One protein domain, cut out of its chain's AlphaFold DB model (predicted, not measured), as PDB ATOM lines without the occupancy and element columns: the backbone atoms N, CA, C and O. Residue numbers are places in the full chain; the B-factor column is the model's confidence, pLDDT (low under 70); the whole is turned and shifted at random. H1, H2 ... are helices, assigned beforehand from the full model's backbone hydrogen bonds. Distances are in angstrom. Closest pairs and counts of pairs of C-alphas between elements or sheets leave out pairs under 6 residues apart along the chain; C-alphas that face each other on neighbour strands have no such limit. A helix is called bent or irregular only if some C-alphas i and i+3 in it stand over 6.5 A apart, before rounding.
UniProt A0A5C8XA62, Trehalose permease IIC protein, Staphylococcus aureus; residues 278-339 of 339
ATOM      1  N   VAL A 278     -30.710 -46.584 -16.358       92.69
ATOM      2  CA  VAL A 278     -29.519 -45.984 -16.980       92.69
ATOM      3  C   VAL A 278     -29.066 -46.791 -18.196       92.69
ATOM      4  O   VAL A 278     -28.814 -46.220 -19.251       92.69
ATOM      5  N   ALA A 279     -29.000 -48.118 -18.079       92.38
ATOM      6  CA  ALA A 279     -28.604 -49.002 -19.168       92.38
ATOM      7  C   ALA A 279     -29.562 -48.882 -20.359       92.38
ATOM      8  O   ALA A 279     -29.106 -48.730 -21.491       92.38
ATOM      9  N   ILE A 280     -30.877 -48.876 -20.110       94.00
ATOM     10  CA  ILE A 280     -31.886 -48.663 -21.156       94.00
ATOM     11  C   ILE A 280     -31.711 -47.284 -21.799       94.00
ATOM     12  O   ILE A 280     -31.643 -47.199 -23.021       94.00
ATOM     13  N   SER A 281     -31.561 -46.219 -21.005       94.75
ATOM     14  CA  SER A 281     -31.333 -44.862 -21.522       94.75
ATOM     15  C   SER A 281     -30.082 -44.797 -22.408       94.75
ATOM     16  O   SER A 281     -30.119 -44.251 -23.511       94.75
ATOM     17  N   ASN A 282     -28.992 -45.444 -21.988       94.81
ATOM     18  CA  ASN A 282     -27.752 -45.516 -22.753       94.81
ATOM     19  C   ASN A 282     -27.930 -46.262 -24.086       94.81
ATOM     20  O   ASN A 282     -27.498 -45.777 -25.136       94.81
ATOM     21  N   ILE A 283     -28.633 -47.399 -24.064       95.94
ATOM     22  CA  ILE A 283     -28.985 -48.160 -25.268       95.94
ATOM     23  C   ILE A 283     -29.886 -47.340 -26.198       95.94
ATOM     24  O   ILE A 283     -29.691 -47.390 -27.414       95.94
ATOM     25  N   CYS A 284     -30.834 -46.561 -25.670       96.81
ATOM     26  CA  CYS A 284     -31.678 -45.670 -26.466       96.81
ATOM     27  C   CYS A 284     -30.850 -44.573 -27.150       96.81
ATOM     28  O   CYS A 284     -30.998 -44.356 -28.353       96.81
ATOM     29  N   GLN A 285     -29.910 -43.940 -26.436       97.44
ATOM     30  CA  GLN A 285     -29.004 -42.943 -27.024       97.44
ATOM     31  C   GLN A 285     -28.111 -43.554 -28.114       97.44
ATOM     32  O   GLN A 285     -27.950 -42.958 -29.184       97.44
ATOM     33  N   GLY A 286     -27.577 -44.757 -27.877       97.12
ATOM     34  CA  GLY A 286     -26.817 -45.512 -28.877       97.12
ATOM     35  C   GLY A 286     -27.665 -45.884 -30.099       97.12
ATOM     36  O   GLY A 286     -27.244 -45.675 -31.235       97.12
ATOM     37  N   SER A 287     -28.897 -46.350 -29.879       97.69
ATOM     38  CA  SER A 287     -29.854 -46.699 -30.936       97.69
ATOM     39  C   SER A 287     -30.264 -45.492 -31.783       97.69
ATOM     40  O   SER A 287     -30.385 -45.602 -33.003       97.69
ATOM     41  N   ALA A 288     -30.431 -44.316 -31.178       97.38
ATOM     42  CA  ALA A 288     -30.696 -43.084 -31.915       97.38
ATOM     43  C   ALA A 288     -29.508 -42.675 -32.802       97.38
ATOM     44  O   ALA A 288     -29.706 -42.325 -33.970       97.38
ATOM     45  N   ALA A 289     -28.276 -42.821 -32.301       97.12
ATOM     46  CA  ALA A 289     -27.072 -42.618 -33.106       97.12
ATOM     47  C   ALA A 289     -26.969 -43.650 -34.245       97.12
ATOM     48  O   ALA A 289     -26.585 -43.297 -35.361       97.12
ATOM     49  N   PHE A 290     -27.392 -44.898 -34.018       97.50
ATOM     50  CA  PHE A 290     -27.506 -45.914 -35.070       97.50
ATOM     51  C   PHE A 290     -28.539 -45.540 -36.145       97.50
ATOM     52  O   PHE A 290     -28.292 -45.700 -37.342       97.50
ATOM     53  N   GLY A 291     -29.683 -44.984 -35.740       96.62
ATOM     54  CA  GLY A 291     -30.684 -44.449 -36.664       96.62
ATOM     55  C   GLY A 291     -30.118 -43.325 -37.537       96.62
ATOM     56  O   GLY A 291     -30.290 -43.339 -38.760       96.62
ATOM     57  N   ALA A 292     -29.375 -42.392 -36.936       95.69
ATOM     58  CA  ALA A 292     -28.676 -41.336 -37.668       95.69
ATOM     59  C   ALA A 292     -27.619 -41.904 -38.630       95.69
ATOM     60  O   ALA A 292     -27.583 -41.508 -39.797       95.69
ATOM     61  N   TRP A 293     -26.829 -42.889 -38.188       96.88
ATOM     62  CA  TRP A 293     -25.871 -43.608 -39.032       96.88
ATOM     63  C   TRP A 293     -26.540 -44.197 -40.280       96.88
ATOM     64  O   TRP A 293     -26.050 -43.997 -41.392       96.88
ATOM     65  N   PHE A 294     -27.692 -44.859 -40.132       96.12
ATOM     66  CA  PHE A 294     -28.415 -45.445 -41.263       96.12
ATOM     67  C   PHE A 294     -28.841 -44.388 -42.297       96.12
ATOM     68  O   PHE A 294     -28.742 -44.611 -43.508       96.12
ATOM     69  N   VAL A 295     -29.274 -43.212 -41.830       95.25
ATOM     70  CA  VAL A 295     -29.628 -42.080 -42.697       95.25
ATOM     71  C   VAL A 295     -28.391 -41.501 -43.387       95.25
ATOM     72  O   VAL A 295     -28.424 -41.293 -44.603       95.25
ATOM     73  N   TYR A 296     -27.293 -41.278 -42.657       95.94
ATOM     74  CA  TYR A 296     -26.039 -40.762 -43.217       95.94
ATOM     75  C   TYR A 296     -25.445 -41.693 -44.269       95.94
ATOM     76  O   TYR A 296     -25.077 -41.231 -45.353       95.94
ATOM     77  N   LYS A 297     -25.468 -43.004 -44.012       96.19
ATOM     78  CA  LYS A 297     -25.038 -44.030 -44.963       96.19
ATOM     79  C   LYS A 297     -25.844 -43.979 -46.261       96.19
ATOM     80  O   LYS A 297     -25.271 -43.963 -47.349       96.19
ATOM     81  N   ARG A 298     -27.178 -43.874 -46.179       96.31
ATOM     82  CA  ARG A 298     -28.040 -43.721 -47.372       96.31
ATOM     83  C   ARG A 298     -27.762 -42.432 -48.146       96.31
ATOM     84  O   ARG A 298     -27.891 -42.420 -49.367       96.31
ATOM     85  N   ARG A 299     -27.378 -41.359 -47.449       96.25
ATOM     86  CA  ARG A 299     -27.046 -40.052 -48.035       96.25
ATOM     87  C   ARG A 299     -25.577 -39.911 -48.453       96.25
ATOM     88  O   ARG A 299     -25.215 -38.856 -48.960       96.25
ATOM     89  N   LYS A 300     -24.753 -40.954 -48.286       95.50
ATOM     90  CA  LYS A 300     -23.309 -40.963 -48.598       95.50
ATOM     91  C   LYS A 300     -22.508 -39.887 -47.841       95.50
ATOM     92  O   LYS A 300     -21.540 -39.338 -48.362       95.50
ATOM     93  N   MET A 301     -22.908 -39.591 -46.604       95.44
ATOM     94  CA  MET A 301     -22.258 -38.617 -45.718       95.44
ATOM     95  C   MET A 301     -21.152 -39.294 -44.893       95.44
ATOM     96  O   MET A 301     -21.328 -39.588 -43.715       95.44
ATOM     97  N   VAL A 302     -20.026 -39.605 -45.541       92.88
ATOM     98  CA  VAL A 302     -18.982 -40.508 -45.007       92.88
ATOM     99  C   VAL A 302     -18.398 -40.042 -43.664       92.88
ATOM    100  O   VAL A 302     -18.092 -40.870 -42.806       92.88
ATOM    101  N   LYS A 303     -18.246 -38.727 -43.455       91.75
ATOM    102  CA  LYS A 303     -17.675 -38.187 -42.208       91.75
ATOM    103  C   LYS A 303     -18.631 -38.386 -41.029       91.75
ATOM    104  O   LYS A 303     -18.232 -38.876 -39.976       91.75
ATOM    105  N   GLU A 304     -19.892 -38.031 -41.227       94.88
ATOM    106  CA  GLU A 304     -20.960 -38.106 -40.233       94.88
ATOM    107  C   GLU A 304     -21.354 -39.558 -39.946       94.88
ATOM    108  O   GLU A 304     -21.635 -39.910 -38.802       94.88
ATOM    109  N   GLU A 305     -21.298 -40.424 -40.962       94.50
ATOM    110  CA  GLU A 305     -21.470 -41.869 -40.817       94.50
ATOM    111  C   GLU A 305     -20.457 -42.457 -39.821       94.50
ATOM    112  O   GLU A 305     -20.851 -43.148 -38.879       94.50
ATOM    113  N   GLY A 306     -19.162 -42.159 -39.980       93.56
ATOM    114  CA  GLY A 306     -18.125 -42.670 -39.077       93.56
ATOM    115  C   GLY A 306     -18.328 -42.222 -37.625       93.56
ATOM    116  O   GLY A 306     -18.218 -43.029 -36.695       93.56
ATOM    117  N   LEU A 307     -18.694 -40.951 -37.425       95.06
ATOM    118  CA  LEU A 307     -19.003 -40.411 -36.098       95.06
ATOM    119  C   LEU A 307     -20.230 -41.096 -35.482       95.06
ATOM    120  O   LEU A 307     -20.200 -41.488 -34.316       95.06
ATOM    121  N   ALA A 308     -21.299 -41.273 -36.259       96.06
ATOM    122  CA  ALA A 308     -22.535 -41.873 -35.776       96.06
ATOM    123  C   ALA A 308     -22.367 -43.350 -35.384       96.06
ATOM    124  O   ALA A 308     -22.881 -43.770 -34.347       96.06
ATOM    125  N   LEU A 309     -21.591 -44.123 -36.151       96.69
ATOM    126  CA  LEU A 309     -21.323 -45.531 -35.841       96.69
ATOM    127  C   LEU A 309     -20.499 -45.696 -34.559       96.69
ATOM    128  O   LEU A 309     -20.852 -46.483 -33.683       96.69
ATOM    129  N   THR A 310     -19.407 -44.941 -34.434       95.19
ATOM    130  CA  THR A 310     -18.547 -44.991 -33.239       95.19
ATOM    131  C   THR A 310     -19.290 -44.518 -31.990       95.19
ATOM    132  O   THR A 310     -19.178 -45.136 -30.930       95.19
ATOM    133  N   SER A 311     -20.133 -43.493 -32.131       95.69
ATOM    134  CA  SER A 311     -20.999 -43.005 -31.058       95.69
ATOM    135  C   SER A 311     -22.088 -44.004 -30.660       95.69
ATOM    136  O   SER A 311     -22.368 -44.144 -29.473       95.69
ATOM    137  N   CYS A 312     -22.670 -44.735 -31.617       96.69
ATOM    138  CA  CYS A 312     -23.601 -45.833 -31.340       96.69
ATOM    139  C   CYS A 312     -22.953 -46.892 -30.442       96.69
ATOM    140  O   CYS A 312     -23.514 -47.250 -29.408       96.69
ATOM    141  N   ILE A 313     -21.764 -47.374 -30.824       94.81
ATOM    142  CA  ILE A 313     -21.032 -48.396 -30.062       94.81
ATOM    143  C   ILE A 313     -20.712 -47.878 -28.657       94.81
ATOM    144  O   ILE A 313     -20.966 -48.571 -27.675       94.81
ATOM    145  N   SER A 314     -20.224 -46.639 -28.554       91.81
ATOM    146  CA  SER A 314     -19.960 -45.979 -27.272       91.81
ATOM    147  C   SER A 314     -21.210 -45.938 -26.382       91.81
ATOM    148  O   SER A 314     -21.156 -46.359 -25.227       91.81
ATOM    149  N   GLY A 315     -22.350 -45.497 -26.930       93.75
ATOM    150  CA  GLY A 315     -23.617 -45.411 -26.202       93.75
ATOM    151  C   GLY A 315     -24.113 -46.773 -25.718       93.75
ATOM    152  O   GLY A 315     -24.519 -46.900 -24.566       93.75
ATOM    153  N   MET A 316     -23.991 -47.815 -26.545       92.44
ATOM    154  CA  MET A 316     -24.332 -49.191 -26.153       92.44
ATOM    155  C   MET A 316     -23.441 -49.743 -25.033       92.44
ATOM    156  O   MET A 316     -23.895 -50.572 -24.250       92.44
ATOM    157  N   LEU A 317     -22.199 -49.265 -24.926       88.94
ATOM    158  CA  LEU A 317     -21.271 -49.612 -23.845       88.94
ATOM    159  C   LEU A 317     -21.400 -48.695 -22.616       88.94
ATOM    160  O   LEU A 317     -20.622 -48.818 -21.672       88.94
ATOM    161  N   GLY A 318     -22.387 -47.798 -22.606       88.44
ATOM    162  CA  GLY A 318     -22.706 -46.943 -21.466       88.44
ATOM    163  C   GLY A 318     -22.017 -45.579 -21.449       88.44
ATOM    164  O   GLY A 318     -22.207 -44.833 -20.493       88.44
ATOM    165  N   VAL A 319     -21.265 -45.230 -22.497       89.00
ATOM    166  CA  VAL A 319     -20.636 -43.911 -22.666       89.00
ATOM    167  C   VAL A 319     -21.422 -43.135 -23.718       89.00
ATOM    168  O   VAL A 319     -21.243 -43.321 -24.927       89.00
ATOM    169  N   THR A 320     -22.348 -42.294 -23.267       93.88
ATOM    170  CA  THR A 320     -23.355 -41.654 -24.126       93.88
ATOM    171  C   THR A 320     -22.964 -40.270 -24.621       93.88
ATOM    172  O   THR A 320     -23.614 -39.757 -25.530       93.88
ATOM    173  N   GLU A 321     -21.902 -39.666 -24.095       91.19
ATOM    174  CA  GLU A 321     -21.462 -38.314 -24.439       91.19
ATOM    175  C   GLU A 321     -21.166 -38.154 -25.942       91.19
ATOM    176  O   GLU A 321     -21.677 -37.198 -26.534       91.19
ATOM    177  N   PRO A 322     -20.458 -39.083 -26.623       91.62
ATOM    178  CA  PRO A 322     -20.273 -38.996 -28.071       91.62
ATOM    179  C   PRO A 322     -21.598 -39.062 -28.844       91.62
ATOM    180  O   PRO A 322     -21.801 -38.294 -29.781       91.62
ATOM    181  N   ALA A 323     -22.535 -39.919 -28.420       95.88
ATOM    182  CA  ALA A 323     -23.852 -40.047 -29.052       95.88
ATOM    183  C   ALA A 323     -24.713 -38.802 -28.846       95.88
ATOM    184  O   ALA A 323     -25.269 -38.272 -29.807       95.88
ATOM    185  N   MET A 324     -24.789 -38.290 -27.619       94.06
ATOM    186  CA  MET A 324     -25.588 -37.112 -27.303       94.06
ATOM    187  C   MET A 324     -25.036 -35.858 -27.967       94.06
ATOM    188  O   MET A 324     -25.767 -35.199 -28.702       94.06
ATOM    189  N   PHE A 325     -23.761 -35.532 -27.747       93.56
ATOM    190  CA  PHE A 325     -23.182 -34.274 -28.222       93.56
ATOM    191  C   PHE A 325     -22.748 -34.324 -29.686       93.56
ATOM    192  O   PHE A 325     -22.843 -33.315 -30.382       93.56
ATOM    193  N   GLY A 326     -22.284 -35.481 -30.162       90.94
ATOM    194  CA  GLY A 326     -21.793 -35.643 -31.529       90.94
ATOM    195  C   GLY A 326     -22.894 -35.876 -32.562       90.94
ATOM    196  O   GLY A 326     -22.695 -35.550 -33.729       90.94
ATOM    197  N   VAL A 327     -24.049 -36.424 -32.158       95.62
ATOM    198  CA  VAL A 327     -25.075 -36.892 -33.108       95.62
ATOM    199  C   VAL A 327     -26.482 -36.438 -32.719       95.62
ATOM    200  O   VAL A 327     -27.132 -35.706 -33.467       95.62
ATOM    201  N   ASN A 328     -26.965 -36.842 -31.543       96.31
ATOM    202  CA  ASN A 328     -28.383 -36.776 -31.203       96.31
ATOM    203  C   ASN A 328     -28.867 -35.341 -30.948       96.31
ATOM    204  O   ASN A 328     -29.891 -34.942 -31.508       96.31
ATOM    205  N   LEU A 329     -28.143 -34.552 -30.143       93.69
ATOM    206  CA  LEU A 329     -28.485 -33.154 -29.852       93.69
ATOM    207  C   LEU A 329     -28.394 -32.252 -31.091       93.69
ATOM    208  O   LEU A 329     -29.356 -31.517 -31.326       93.69
ATOM    209  N   PRO A 330     -27.326 -32.312 -31.921       93.19
ATOM    210  CA  PRO A 330     -27.275 -31.557 -33.174       93.19
ATOM    211  C   PRO A 330     -28.479 -31.815 -34.089       93.19
ATOM    212  O   PRO A 330     -29.013 -30.886 -34.694       93.19
ATOM    213  N   LEU A 331     -28.938 -33.070 -34.160       92.69
ATOM    214  CA  LEU A 331     -30.083 -33.472 -34.978       92.69
ATOM    215  C   LEU A 331     -31.447 -33.244 -34.306       92.69
ATOM    216  O   LEU A 331     -32.466 -33.292 -34.998       92.69
ATOM    217  N   LYS A 332     -31.480 -32.985 -32.992       92.69
ATOM    218  CA  LYS A 332     -32.656 -32.774 -32.124       92.69
ATOM    219  C   LYS A 332     -33.620 -33.961 -32.034       92.69
ATOM    220  O   LYS A 332     -33.855 -34.474 -30.945       92.69
ATOM    221  N   TYR A 333     -34.174 -34.409 -33.158       90.75
ATOM    222  CA  TYR A 333     -35.151 -35.499 -33.211       90.75
ATOM    223  C   TYR A 333     -34.617 -36.822 -32.645       90.75
ATOM    224  O   TYR A 333     -35.341 -37.436 -31.866       90.75
ATOM    225  N   PRO A 334     -33.372 -37.257 -32.940       92.00
ATOM    226  CA  PRO A 334     -32.839 -38.480 -32.346       92.00
ATOM    227  C   PRO A 334     -32.663 -38.366 -30.830       92.00
ATOM    228  O   PRO A 334     -32.869 -39.345 -30.128       92.00
ATOM    229  N   PHE A 335     -32.339 -37.175 -30.310       92.81
ATOM    230  CA  PHE A 335     -32.243 -36.959 -28.866       92.81
ATOM    231  C   PHE A 335     -33.597 -37.117 -28.178       92.81
ATOM    232  O   PHE A 335     -33.689 -37.834 -27.190       92.81
ATOM    233  N   ILE A 336     -34.646 -36.499 -28.727       92.38
ATOM    234  CA  ILE A 336     -36.007 -36.609 -28.184       92.38
ATOM    235  C   ILE A 336     -36.518 -38.050 -28.291       92.38
ATOM    236  O   ILE A 336     -37.153 -38.527 -27.366       92.38
ATOM    237  N   ALA A 337     -36.226 -38.750 -29.390       92.00
ATOM    238  CA  ALA A 337     -36.627 -40.144 -29.572       92.00
ATOM    239  C   ALA A 337     -35.870 -41.133 -28.663       92.00
ATOM    240  O   ALA A 337     -36.327 -42.256 -28.478       92.00
ATOM    241  N   ALA A 338     -34.699 -40.744 -28.153       93.56
ATOM    242  CA  ALA A 338     -33.894 -41.552 -27.240       93.56
ATOM    243  C   ALA A 338     -34.263 -41.371 -25.757       93.56
ATOM    244  O   ALA A 338     -33.744 -42.110 -24.920       93.56
ATOM    245  N   ILE A 339     -35.084 -40.366 -25.441       89.69
ATOM    246  CA  ILE A 339     -35.677 -40.127 -24.120       89.69
ATOM    247  C   ILE A 339     -36.950 -40.962 -24.002       89.69
ATOM    248  O   ILE A 339     -37.091 -41.641 -22.961       89.69
TER     249      ILE A 339
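Overview. This is residues 278 to 339 of the 339 residues of the protein "Trehalose permease IIC protein" of Staphylococcus aureus (UniProt A0A5C8XA62). Two helices, H1 and H2, lie side by side as a long helical hairpin, and the shorter H3 packs across one side of both, with the little H4 folded back from H3 onto H1. H1 is the longest helix and runs along the length of the whole. The printed part has 62 residues with four named helices, in the order H1, H2, H3, H4, and no named strand; its class is all helix. It is compact, with a radius of gyration of the C-alphas of 10.1 A, and elongated in outline, spanning 33 by 20 by 15 A.

Along the chain. Find C-alpha 278 at (-29.519, -45.984, -16.980); from there H1, residues 278 to 298, runs 30.5 A to C-alpha 298 at (-28.040, -43.721, -47.372). After three residues, look at Val 302, where H2 begins; it holds residues 302 to 316 and is 21.4 A long. Next comes H3, residues 321 to 331, 14.5 A long and irregular, with C-alphas 326 and 329 standing 7.3 A apart. Last is H4, residues 333 to 337, 6.1 A long, which ends at C-alpha 337 at (-36.627, -40.144, -29.572).

Arrangement. Begin with the hairpin of H1 and H2, which touch at a shallow tilt of 18 degrees and run opposite ways; their closest C-alphas, those of Gly 286 and Cys 312, are 4.1 A apart. Then look at Ala 323 of H3. Its C-alpha is 4.6 A from that of Ser 311, the closest pair of H2 and H3, which touch at a steep tilt of 53 degrees, opposite ways. It is also 5.8 A from the C-alpha of Ala 289, the closest pair of H1 and H3, which touch at a steep tilt of 54 degrees, the same way. H4 touches H1, closest at the C-alphas of Ala 288 and Pro 334, 5.1 A apart. H1 touches H3 with residues 285 to 292 alone, and the same residues alone touch H4. H3 and H4 touch, with the C-alphas of Asn 328 and Phe 335 closest at 4.5 A. H2 and H4 are apart. Along the backbone, every O i to N i+4 pair is within hydrogen-bond range in H1, H2 and H4, and 5 of 7 are in H3.

Size, cuts and confidence. The two C-alphas farthest apart, those of Val 278 and Lys 300, are 32.6 A from each other. The first and last printed C-alphas, of Val 278 and Ile 339, are 11.1 A apart, and Ile 339 is the chain's last residue. The printed part has no cut, and its three links, H1 to H2, H2 to H3 and H3 to H4, are tight. The mean pLDDT of the printed part is 94.2, and no printed residue of this model is under 70.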